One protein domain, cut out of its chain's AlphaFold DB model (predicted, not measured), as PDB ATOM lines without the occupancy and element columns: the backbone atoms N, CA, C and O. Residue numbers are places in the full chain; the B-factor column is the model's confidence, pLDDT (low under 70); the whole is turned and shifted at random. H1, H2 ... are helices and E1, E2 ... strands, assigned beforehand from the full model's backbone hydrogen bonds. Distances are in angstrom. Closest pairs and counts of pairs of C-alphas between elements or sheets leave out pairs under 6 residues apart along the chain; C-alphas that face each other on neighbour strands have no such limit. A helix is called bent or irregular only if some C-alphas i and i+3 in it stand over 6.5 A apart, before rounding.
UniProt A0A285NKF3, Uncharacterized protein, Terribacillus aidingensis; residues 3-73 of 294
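AT A GLANCE: This is residues 3 to 73 of the 294 residues of an uncharacterized protein of Terribacillus aidingensis (UniProt A0A285NKF3). Picture two helices, H1 and H2, side by side in a helical hairpin, with a small hairpin of two strands, E1 and E2, over one side of the pair: E2 faces H1 and E1 faces H2. The last residues, 64 to 73, have no named element and fold back beside H2, on the side away from H1. The printed part has 71 residues, with two named strands and then two named helices in the order E1, E2, H1, H2; the sheet has the order E1 - E2, antiparallel, and the class is mostly helix. The whole is compact, with a radius of gyration of the C-alphas of 12.1 A and spans of 34 by 24 by 18 A.

HOW THE PARTS SIT: Start at E1, residues 3 to 6, and go on through a tight link of 5 residues to E2, residues 12 to 16. These two strands form a hairpin, antiparallel at 157 degrees between their directions. Look across the pair and you find N 5 and O 13 at 2.8 A and N 15 and O 3 at 2.8 A, both within hydrogen-bond range. A short link of 6 residues takes you to H1, residues 23 to 44. Its closest C-alphas to E2 are Gln 29 and Leu 15, 7.7 A apart, while E1 and H1 are apart. A tight link of 4 residues leads on to H2, residues 49 to 63. H1 and H2 touch and form a helical hairpin, at a shallow tilt of 11 degrees, opposite ways; their closest C-alphas are those of Ile 42 and Thr 51, 6.2 A apart. The closest C-alphas of E1 and H2 are those of Asp 6 and Met 54, 5.5 A apart, while E2 and H2 are apart. In H2 every O i to N i+4 pair is within hydrogen-bond range; in H1 14 of 18 are.

IN THESE COORDINATES: Find C-alpha 3 at (-8.245, 46.860, -50.792), where E1 begins; it spans 10.2 A from first to last C-alpha, and E2 spans 13.0 A. From C-alpha 23 at (-15.171, 40.973, -39.062), H1 runs 28.1 A to C-alpha 44. H1 has a kink of 69 degrees near residue 37 and is irregular there, with C-alphas 37 and 40 lying 8.0 A apart. H2 runs 20.9 A and ends at C-alpha 63, (-6.347, 41.959, -39.687).

THE WHOLE: The two C-alphas farthest apart, those of Ser 20 and Asn 44, are 35.5 A apart. The printed part has no cut, and no link between named elements is long. The mean pLDDT of the printed part is 73.3; look for values under 70 at residues 8, 10, 19 and 44, residues 46 to 51 and residues 63 to 73.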
ATOM      1  N   PHE A   3      -9.388  47.745 -51.007       78.81
ATOM      2  CA  PHE A   3      -8.245  46.860 -50.792       78.81
ATOM      3  C   PHE A   3      -8.080  45.941 -51.998       78.81
ATOM      4  O   PHE A   3      -9.059  45.372 -52.477       78.81
ATOM      5  N   THR A   4      -6.857  45.797 -52.493       81.00
ATOM      6  CA  THR A   4      -6.574  45.000 -53.689       81.00
ATOM      7  C   THR A   4      -5.812  43.743 -53.301       81.00
ATOM      8  O   THR A   4      -4.877  43.809 -52.511       81.00
ATOM      9  N   ILE A   5      -6.232  42.612 -53.856       78.94
ATOM     10  CA  ILE A   5      -5.625  41.296 -53.678       78.94
ATOM     11  C   ILE A   5      -5.069  40.854 -55.026       78.94
ATOM     12  O   ILE A   5      -5.809  40.806 -56.016       78.94
ATOM     13  N   ASP A   6      -3.788  40.502 -55.055       75.38
ATOM     14  CA  ASP A   6      -3.168  39.925 -56.242       75.38
ATOM     15  C   ASP A   6      -3.564  38.450 -56.364       75.38
ATOM     16  O   ASP A   6      -3.335  37.637 -55.467       75.38
ATOM     17  N   LEU A   7      -4.177  38.098 -57.491       79.25
ATOM     18  CA  LEU A   7      -4.640  36.747 -57.775       79.25
ATOM     19  C   LEU A   7      -3.516  35.899 -58.395       79.25
ATOM     20  O   LEU A   7      -2.620  36.421 -59.065       79.25
ATOM     21  N   PRO A   8      -3.575  34.560 -58.280       64.31
ATOM     22  CA  PRO A   8      -2.502  33.683 -58.743       64.31
ATOM     23  C   PRO A   8      -2.353  33.644 -60.269       64.31
ATOM     24  O   PRO A   8      -1.306  33.256 -60.777       64.31
ATOM     25  N   ASN A   9      -3.391  34.059 -61.000       72.25
ATOM     26  CA  ASN A   9      -3.397  34.182 -62.457       72.25
ATOM     27  C   ASN A   9      -2.849  35.535 -62.960       72.25
ATOM     28  O   ASN A   9      -2.980  35.831 -64.145       72.25
ATOM     29  N   GLY A  10      -2.283  36.366 -62.077       65.81
ATOM     30  CA  GLY A  10      -1.775  37.699 -62.411       65.81
ATOM     31  C   GLY A  10      -2.855  38.780 -62.515       65.81
ATOM     32  O   GLY A  10      -2.540  39.924 -62.831       65.81
ATOM     33  N   GLY A  11      -4.122  38.438 -62.257       75.44
ATOM     34  CA  GLY A  11      -5.201  39.408 -62.113       75.44
ATOM     35  C   GLY A  11      -5.190  40.082 -60.740       75.44
ATOM     36  O   GLY A  11      -4.538  39.620 -59.810       75.44
ATOM     37  N   MET A  12      -5.964  41.153 -60.599       81.62
ATOM     38  CA  MET A  12      -6.197  41.816 -59.315       81.62
ATOM     39  C   MET A  12      -7.682  41.753 -58.973       81.62
ATOM     40  O   MET A  12      -8.530  41.953 -59.847       81.62
ATOM     41  N   HIS A  13      -8.004  41.491 -57.708       83.00
ATOM     42  CA  HIS A  13      -9.364  41.600 -57.198       83.00
ATOM     43  C   HIS A  13      -9.459  42.709 -56.163       83.00
ATOM     44  O   HIS A  13      -8.659  42.778 -55.236       83.00
ATOM     45  N   THR A  14     -10.458  43.566 -56.314       84.44
ATOM     46  CA  THR A  14     -10.667  44.695 -55.417       84.44
ATOM     47  C   THR A  14     -11.830  44.401 -54.485       84.44
ATOM     48  O   THR A  14     -12.967  44.260 -54.928       84.44
ATOM     49  N   LEU A  15     -11.536  44.324 -53.190       82.56
ATOM     50  CA  LEU A  15     -12.533  44.236 -52.137       82.56
ATOM     51  C   LEU A  15     -12.885  45.637 -51.642       82.56
ATOM     52  O   LEU A  15     -12.019  46.476 -51.363       82.56
ATOM     53  N   HIS A  16     -14.186  45.879 -51.532       79.12
ATOM     54  CA  HIS A  16     -14.739  47.112 -51.001       79.12
ATOM     55  C   HIS A  16     -15.225  46.856 -49.587       79.12
ATOM     56  O   HIS A  16     -16.012  45.941 -49.368       79.12
ATOM     57  N   SER A  17     -14.795  47.699 -48.654       76.19
ATOM     58  CA  SER A  17     -15.285  47.631 -47.284       76.19
ATOM     59  C   SER A  17     -15.697  48.978 -46.725       76.19
ATOM     60  O   SER A  17     -15.074  50.009 -47.007       76.19
ATOM     61  N   SER A  18     -16.739  48.976 -45.911       73.94
ATOM     62  CA  SER A  18     -17.113  50.098 -45.061       73.94
ATOM     63  C   SER A  18     -16.331  50.057 -43.746       73.94
ATOM     64  O   SER A  18     -15.856  49.009 -43.329       73.94
ATOM     65  N   ALA A  19     -16.225  51.201 -43.065       65.44
ATOM     66  CA  ALA A  19     -15.758  51.256 -41.673       65.44
ATOM     67  C   ALA A  19     -16.779  50.658 -40.680       65.44
ATOM     68  O   ALA A  19     -16.513  50.593 -39.487       65.44
ATOM     69  N   SER A  20     -17.966  50.292 -41.170       71.75
ATOM     70  CA  SER A  20     -19.039  49.645 -40.415       71.75
ATOM     71  C   SER A  20     -19.133  48.138 -40.655       71.75
ATOM     72  O   SER A  20     -20.029  47.519 -40.090       71.75
ATOM     73  N   ASP A  21     -18.301  47.578 -41.536       73.44
ATOM     74  CA  ASP A  21     -18.359  46.150 -41.847       73.44
ATOM     75  C   ASP A  21     -17.825  45.357 -40.654       73.44
ATOM     76  O   ASP A  21     -16.754  45.643 -40.134       73.44
ATOM     77  N   SER A  22     -18.561  44.343 -40.220       76.88
ATOM     78  CA  SER A  22     -18.122  43.440 -39.157       76.88
ATOM     79  C   SER A  22     -17.033  42.480 -39.644       76.88
ATOM     80  O   SER A  22     -17.018  42.077 -40.808       76.88
ATOM     81  N   GLY A  23     -16.173  41.998 -38.737       73.44
ATOM     82  CA  GLY A  23     -15.171  40.973 -39.062       73.44
ATOM     83  C   GLY A  23     -15.754  39.742 -39.776       73.44
ATOM     84  O   GLY A  23     -15.154  39.227 -40.716       73.44
ATOM     85  N   THR A  24     -16.972  39.323 -39.416       75.94
ATOM     86  CA  THR A  24     -17.699  38.231 -40.087       75.94
ATOM     87  C   THR A  24     -18.047  38.561 -41.542       75.94
ATOM     88  O   THR A  24     -17.916  37.707 -42.417       75.94
ATOM     89  N   GLU A  25     -18.462  39.795 -41.840       78.06
ATOM     90  CA  GLU A  25     -18.726  40.237 -43.217       78.06
ATOM     91  C   GLU A  25     -17.442  40.269 -44.047       78.06
ATOM     92  O   GLU A  25     -17.451  39.861 -45.209       78.06
ATOM     93  N   LEU A  26     -16.321  40.669 -43.444       80.69
ATOM     94  CA  LEU A  26     -15.020  40.663 -44.112       80.69
ATOM     95  C   LEU A  26     -14.552  39.244 -44.451       80.69
ATOM     96  O   LEU A  26     -14.088  39.003 -45.568       80.69
ATOM     97  N   VAL A  27     -14.726  38.299 -43.522       82.62
ATOM     98  CA  VAL A  27     -14.439  36.873 -43.744       82.62
ATOM     99  C   VAL A  27     -15.312  36.314 -44.864       82.62
ATOM    100  O   VAL A  27     -14.790  35.675 -45.776       82.62
ATOM    101  N   ASN A  28     -16.613  36.612 -44.859       83.50
ATOM    102  CA  ASN A  28     -17.530  36.149 -45.902       83.50
ATOM    103  C   ASN A  28     -17.150  36.683 -47.290       83.50
ATOM    104  O   ASN A  28     -17.224  35.943 -48.270       83.50
ATOM    105  N   GLN A  29     -16.691  37.935 -47.387       84.06
ATOM    106  CA  GLN A  29     -16.196  38.486 -48.648       84.06
ATOM    107  C   GLN A  29     -14.941  37.750 -49.142       84.06
ATOM    108  O   GLN A  29     -14.874  37.367 -50.310       84.06
ATOM    109  N   VAL A  30     -13.956  37.514 -48.271       86.00
ATOM    110  CA  VAL A  30     -12.738  36.771 -48.643       86.00
ATOM    111  C   VAL A  30     -13.079  35.345 -49.075       86.00
ATOM    112  O   VAL A  30     -12.596  34.888 -50.114       86.00
ATOM    113  N   GLN A  31     -13.946  34.661 -48.327       85.19
ATOM    114  CA  GLN A  31     -14.376  33.302 -48.638       85.19
ATOM    115  C   GLN A  31     -15.047  33.239 -50.016       85.19
ATOM    116  O   GLN A  31     -14.568  32.539 -50.905       85.19
ATOM    117  N   GLN A  32     -16.095  34.038 -50.225       86.88
ATOM    118  CA  GLN A  32     -16.926  33.973 -51.426       86.88
ATOM    119  C   GLN A  32     -16.187  34.426 -52.693       86.88
ATOM    120  O   GLN A  32     -16.387  33.875 -53.780       86.88
ATOM    121  N   TYR A  33     -15.372  35.480 -52.595       85.00
ATOM    122  CA  TYR A  33     -14.784  36.107 -53.779       85.00
ATOM    123  C   TYR A  33     -13.392  35.594 -54.117       85.00
ATOM    124  O   TYR A  33     -13.012  35.674 -55.289       85.00
ATOM    125  N   ILE A  34     -12.660  35.056 -53.137       85.75
ATOM    126  CA  ILE A  34     -11.285  34.590 -53.315       85.75
ATOM    127  C   ILE A  34     -11.183  33.090 -53.039       85.75
ATOM    128  O   ILE A  34     -10.885  32.334 -53.960       85.75
ATOM    129  N   LEU A  35     -11.444  32.640 -51.811       85.94
ATOM    130  CA  LEU A  35     -11.120  31.263 -51.416       85.94
ATOM    131  C   LEU A  35     -11.954  30.229 -52.180       85.94
ATOM    132  O   LEU A  35     -11.374  29.328 -52.771       85.94
ATOM    133  N   ASP A  36     -13.270  30.416 -52.305       86.69
ATOM    134  CA  ASP A  36     -14.148  29.484 -53.031       86.69
ATOM    135  C   ASP A  36     -13.830  29.423 -54.533       86.69
ATOM    136  O   ASP A  36     -13.934  28.374 -55.171       86.69
ATOM    137  N   LYS A  37     -13.417  30.549 -55.129       85.38
ATOM    138  CA  LYS A  37     -13.084  30.609 -56.563       85.38
ATOM    139  C   LYS A  37     -11.749  29.959 -56.885       85.38
ATOM    140  O   LYS A  37     -11.565  29.463 -57.997       85.38
ATOM    141  N   PHE A  38     -10.817  30.003 -55.939       83.12
ATOM    142  CA  PHE A  38      -9.458  29.514 -56.117       83.12
ATOM    143  C   PHE A  38      -9.170  28.248 -55.309       83.12
ATOM    144  O   PHE A  38      -8.027  27.814 -55.326       83.12
ATOM    145  N   ASP A  39     -10.162  27.617 -54.680       82.50
ATOM    146  CA  ASP A  39      -9.994  26.457 -53.792       82.50
ATOM    147  C   ASP A  39      -9.135  25.355 -54.432       82.50
ATOM    148  O   ASP A  39      -8.016  25.083 -53.993       82.50
ATOM    149  N   ASN A  40      -9.558  24.863 -55.603       76.00
ATOM    150  CA  ASN A  40      -8.803  23.878 -56.386       76.00
ATOM    151  C   ASN A  40      -7.373  24.333 -56.724       76.00
ATOM    152  O   ASN A  40      -6.461  23.513 -56.832       76.00
ATOM    153  N   TYR A  41      -7.155  25.631 -56.938       75.62
ATOM    154  CA  TYR A  41      -5.828  26.170 -57.227       75.62
ATOM    155  C   TYR A  41      -4.969  26.231 -55.959       75.62
ATOM    156  O   TYR A  41      -3.806  25.835 -55.984       75.62
ATOM    157  N   ILE A  42      -5.537  26.681 -54.840       75.81
ATOM    158  CA  ILE A  42      -4.865  26.761 -53.545       75.81
ATOM    159  C   ILE A  42      -4.410  25.367 -53.123       75.81
ATOM    160  O   ILE A  42      -3.238  25.205 -52.797       75.81
ATOM    161  N   THR A  43      -5.283  24.356 -53.206       75.19
ATOM    162  CA  THR A  43      -4.952  22.969 -52.844       75.19
ATOM    163  C   THR A  43      -3.808  22.405 -53.688       75.19
ATOM    164  O   THR A  43      -2.902  21.770 -53.152       75.19
ATOM    165  N   ASN A  44      -3.812  22.666 -54.998       64.94
ATOM    166  CA  ASN A  44      -2.810  22.125 -55.922       64.94
ATOM    167  C   ASN A  44      -1.480  22.900 -55.911       64.94
ATOM    168  O   ASN A  44      -0.444  22.343 -56.271       64.94
ATOM    169  N   TYR A  45      -1.488  24.168 -55.488       71.50
ATOM    170  CA  TYR A  45      -0.340  25.076 -55.575       71.50
ATOM    171  C   TYR A  45      -0.070  25.818 -54.257       71.50
ATOM    172  O   TYR A  45       0.277  27.001 -54.259       71.50
ATOM    173  N   THR A  46      -0.192  25.125 -53.123       65.12
ATOM    174  CA  THR A  46      -0.004  25.682 -51.766       65.12
ATOM    175  C   THR A  46       1.364  26.338 -51.551       65.12
ATOM    176  O   THR A  46       1.477  27.347 -50.855       65.12
ATOM    177  N   THR A  47       2.421  25.800 -52.164       62.75
ATOM    178  CA  THR A  47       3.800  26.299 -52.016       62.75
ATOM    179  C   THR A  47       4.165  27.392 -53.020       62.75
ATOM    180  O   THR A  47       5.201  28.047 -52.864       62.75
ATOM    181  N   PHE A  48       3.321  27.626 -54.030       63.78
ATOM    182  CA  PHE A  48       3.583  28.591 -55.090       63.78
ATOM    183  C   PHE A  48       3.529  30.029 -54.565       63.78
ATOM    184  O   PHE A  48       2.658  30.395 -53.772       63.78
ATOM    185  N   HIS A  49       4.458  30.870 -55.029       66.88
ATOM    186  CA  HIS A  49       4.605  32.241 -54.536       66.88
ATOM    187  C   HIS A  49       3.324  33.072 -54.703       66.88
ATOM    188  O   HIS A  49       2.923  33.752 -53.762       66.88
ATOM    189  N   GLY A  50       2.646  32.963 -55.852       66.31
ATOM    190  CA  GLY A  50       1.394  33.681 -56.112       66.31
ATOM    191  C   GLY A  50       0.269  33.298 -55.146       66.31
ATOM    192  O   GLY A  50      -0.414  34.172 -54.627       66.31
ATOM    193  N   THR A  51       0.138  32.010 -54.819       67.94
ATOM    194  CA  THR A  51      -0.845  31.518 -53.840       67.94
ATOM    195  C   THR A  51      -0.545  32.055 -52.445       67.94
ATOM    196  O   THR A  51      -1.434  32.554 -51.762       67.94
ATOM    197  N   ARG A  52       0.726  32.008 -52.025       70.75
ATOM    198  CA  ARG A  52       1.155  32.503 -50.709       70.75
ATOM    199  C   ARG A  52       0.948  34.009 -50.570       70.75
ATOM    200  O   ARG A  52       0.524  34.459 -49.512       70.75
ATOM    201  N   LYS A  53       1.230  34.769 -51.628       74.81
ATOM    202  CA  LYS A  53       1.004  36.215 -51.673       74.81
ATOM    203  C   LYS A  53      -0.489  36.547 -51.589       74.81
ATOM    204  O   LYS A  53      -0.872  37.313 -50.717       74.81
ATOM    205  N   MET A  54      -1.325  35.887 -52.392       80.75
ATOM    206  CA  MET A  54      -2.781  36.060 -52.358       80.75
ATOM    207  C   MET A  54      -3.364  35.800 -50.958       80.75
ATOM    208  O   MET A  54      -4.158  36.590 -50.454       80.75
ATOM    209  N   LEU A  55      -2.958  34.704 -50.303       81.12
ATOM    210  CA  LEU A  55      -3.418  34.368 -48.950       81.12
ATOM    211  C   LEU A  55      -2.927  35.375 -47.901       81.12
ATOM    212  O   LEU A  55      -3.656  35.692 -46.963       81.12
ATOM    213  N   LEU A  56      -1.716  35.910 -48.071       76.44
ATOM    214  CA  LEU A  56      -1.181  36.960 -47.208       76.44
ATOM    215  C   LEU A  56      -1.958  38.274 -47.366       76.44
ATOM    216  O   LEU A  56      -2.263  38.925 -46.369       76.44
ATOM    217  N   ASP A  57      -2.326  38.642 -48.592       76.88
ATOM    218  CA  ASP A  57      -3.153  39.820 -48.865       76.88
ATOM    219  C   ASP A  57      -4.556  39.665 -48.256       76.88
ATOM    220  O   ASP A  57      -5.079  40.609 -47.663       76.88
ATOM    221  N   CYS A  58      -5.126  38.454 -48.288       81.25
ATOM    222  CA  CYS A  58      -6.368  38.135 -47.577       81.25
ATOM    223  C   CYS A  58      -6.214  38.278 -46.054       81.25
ATOM    224  O   CYS A  58      -7.070  38.868 -45.400       81.25
ATOM    225  N   ALA A  59      -5.117  37.787 -45.473       75.50
ATOM    226  CA  ALA A  59      -4.859  37.932 -44.041       75.50
ATOM    227  C   ALA A  59      -4.699  39.410 -43.638       75.50
ATOM    228  O   ALA A  59      -5.265  39.844 -42.637       75.50
ATOM    229  N   ASN A  60      -4.003  40.206 -44.455       74.38
ATOM    230  CA  ASN A  60      -3.875  41.652 -44.267       74.38
ATOM    231  C   ASN A  60      -5.224  42.375 -44.352       74.38
ATOM    232  O   ASN A  60      -5.482  43.295 -43.577       74.38
ATOM    233  N   TYR A  61      -6.097  41.944 -45.265       79.75
ATOM    234  CA  TYR A  61      -7.461  42.453 -45.366       79.75
ATOM    235  C   TYR A  61      -8.282  42.173 -44.102       79.75
ATOM    236  O   TYR A  61      -9.052  43.026 -43.674       79.75
ATOM    237  N   LEU A  62      -8.112  41.003 -43.484       76.75
ATOM    238  CA  LEU A  62      -8.854  40.608 -42.283       76.75
ATOM    239  C   LEU A  62      -8.321  41.261 -41.000       76.75
ATOM    240  O   LEU A  62      -9.098  41.644 -40.134       76.75
ATOM    241  N   LEU A  63      -7.005  41.433 -40.891       69.50
ATOM    242  CA  LEU A  63      -6.347  41.959 -39.687       69.50
ATOM    243  C   LEU A  63      -6.323  43.487 -39.601       69.50
ATOM    244  O   LEU A  63      -5.868  44.059 -38.615       69.50
ATOM    245  N   ARG A  64      -6.830  44.181 -40.616       67.06
ATOM    246  CA  ARG A  64      -6.837  45.648 -40.647       67.06
ATOM    247  C   ARG A  64      -7.667  46.311 -39.537       67.06
ATOM    248  O   ARG A  64      -7.477  47.500 -39.306       67.06
ATOM    249  N   GLU A  65      -8.591  45.587 -38.892       54.62
ATOM    250  CA  GLU A  65      -9.411  46.117 -37.786       54.62
ATOM    251  C   GLU A  65      -8.784  45.920 -36.402       54.62
ATOM    252  O   GLU A  65      -9.139  46.630 -35.459       54.62
ATOM    253  N   THR A  66      -7.829  44.996 -36.254       52.56
ATOM    254  CA  THR A  66      -7.102  44.849 -34.990       52.56
ATOM    255  C   THR A  66      -6.162  46.039 -34.843       52.56
ATOM    256  O   THR A  66      -5.284  46.246 -35.674       52.56
ATOM    257  N   GLN A  67      -6.422  46.876 -33.838       44.38
ATOM    258  CA  GLN A  67      -5.789  48.175 -33.609       44.38
ATOM    259  C   GLN A  67      -4.257  48.106 -33.622       44.38
ATOM    260  O   GLN A  67      -3.644  47.787 -32.615       44.38
ATOM    261  N   GLU A  68      -3.680  48.397 -34.785       43.56
ATOM    262  CA  GLU A  68      -2.330  48.883 -35.095       43.56
ATOM    263  C   GLU A  68      -2.105  48.490 -36.558       43.56
ATOM    264  O   GLU A  68      -1.988  47.309 -36.861       43.56
ATOM    265  N   GLY A  69      -2.105  49.458 -37.485       44.38
ATOM    266  CA  GLY A  69      -2.102  49.259 -38.946       44.38
ATOM    267  C   GLY A  69      -0.835  48.617 -39.528       44.38
ATOM    268  O   GLY A  69      -0.221  49.135 -40.460       44.38
ATOM    269  N   GLY A  70      -0.400  47.496 -38.968       50.47
ATOM    270  CA  GLY A  70       0.737  46.729 -39.407       50.47
ATOM    271  C   GLY A  70       0.328  45.748 -40.490       50.47
ATOM    272  O   GLY A  70      -0.184  44.679 -40.190       50.47
ATOM    273  N   ILE A  71       0.671  46.066 -41.736       57.97
ATOM    274  CA  ILE A  71       0.780  45.070 -42.807       57.97
ATOM    275  C   ILE A  71       1.630  43.906 -42.266       57.97
ATOM    276  O   ILE A  71       2.757  44.137 -41.801       57.97
ATOM    277  N   LEU A  72       1.104  42.677 -42.285       55.44
ATOM    278  CA  LEU A  72       1.868  41.456 -42.047       55.44
ATOM    279  C   LEU A  72       2.850  41.294 -43.202       55.44
ATOM    280  O   LEU A  72       2.564  40.688 -44.235       55.44
ATOM    281  N   THR A  73       4.032  41.873 -43.037       55.09
ATOM    282  CA  THR A  73       5.156  41.564 -43.909       55.09
ATOM    283  C   THR A  73       5.579  40.108 -43.685       55.09
ATOM    284  O   THR A  73       5.383  39.573 -42.588       55.09
TER     285      THR A  73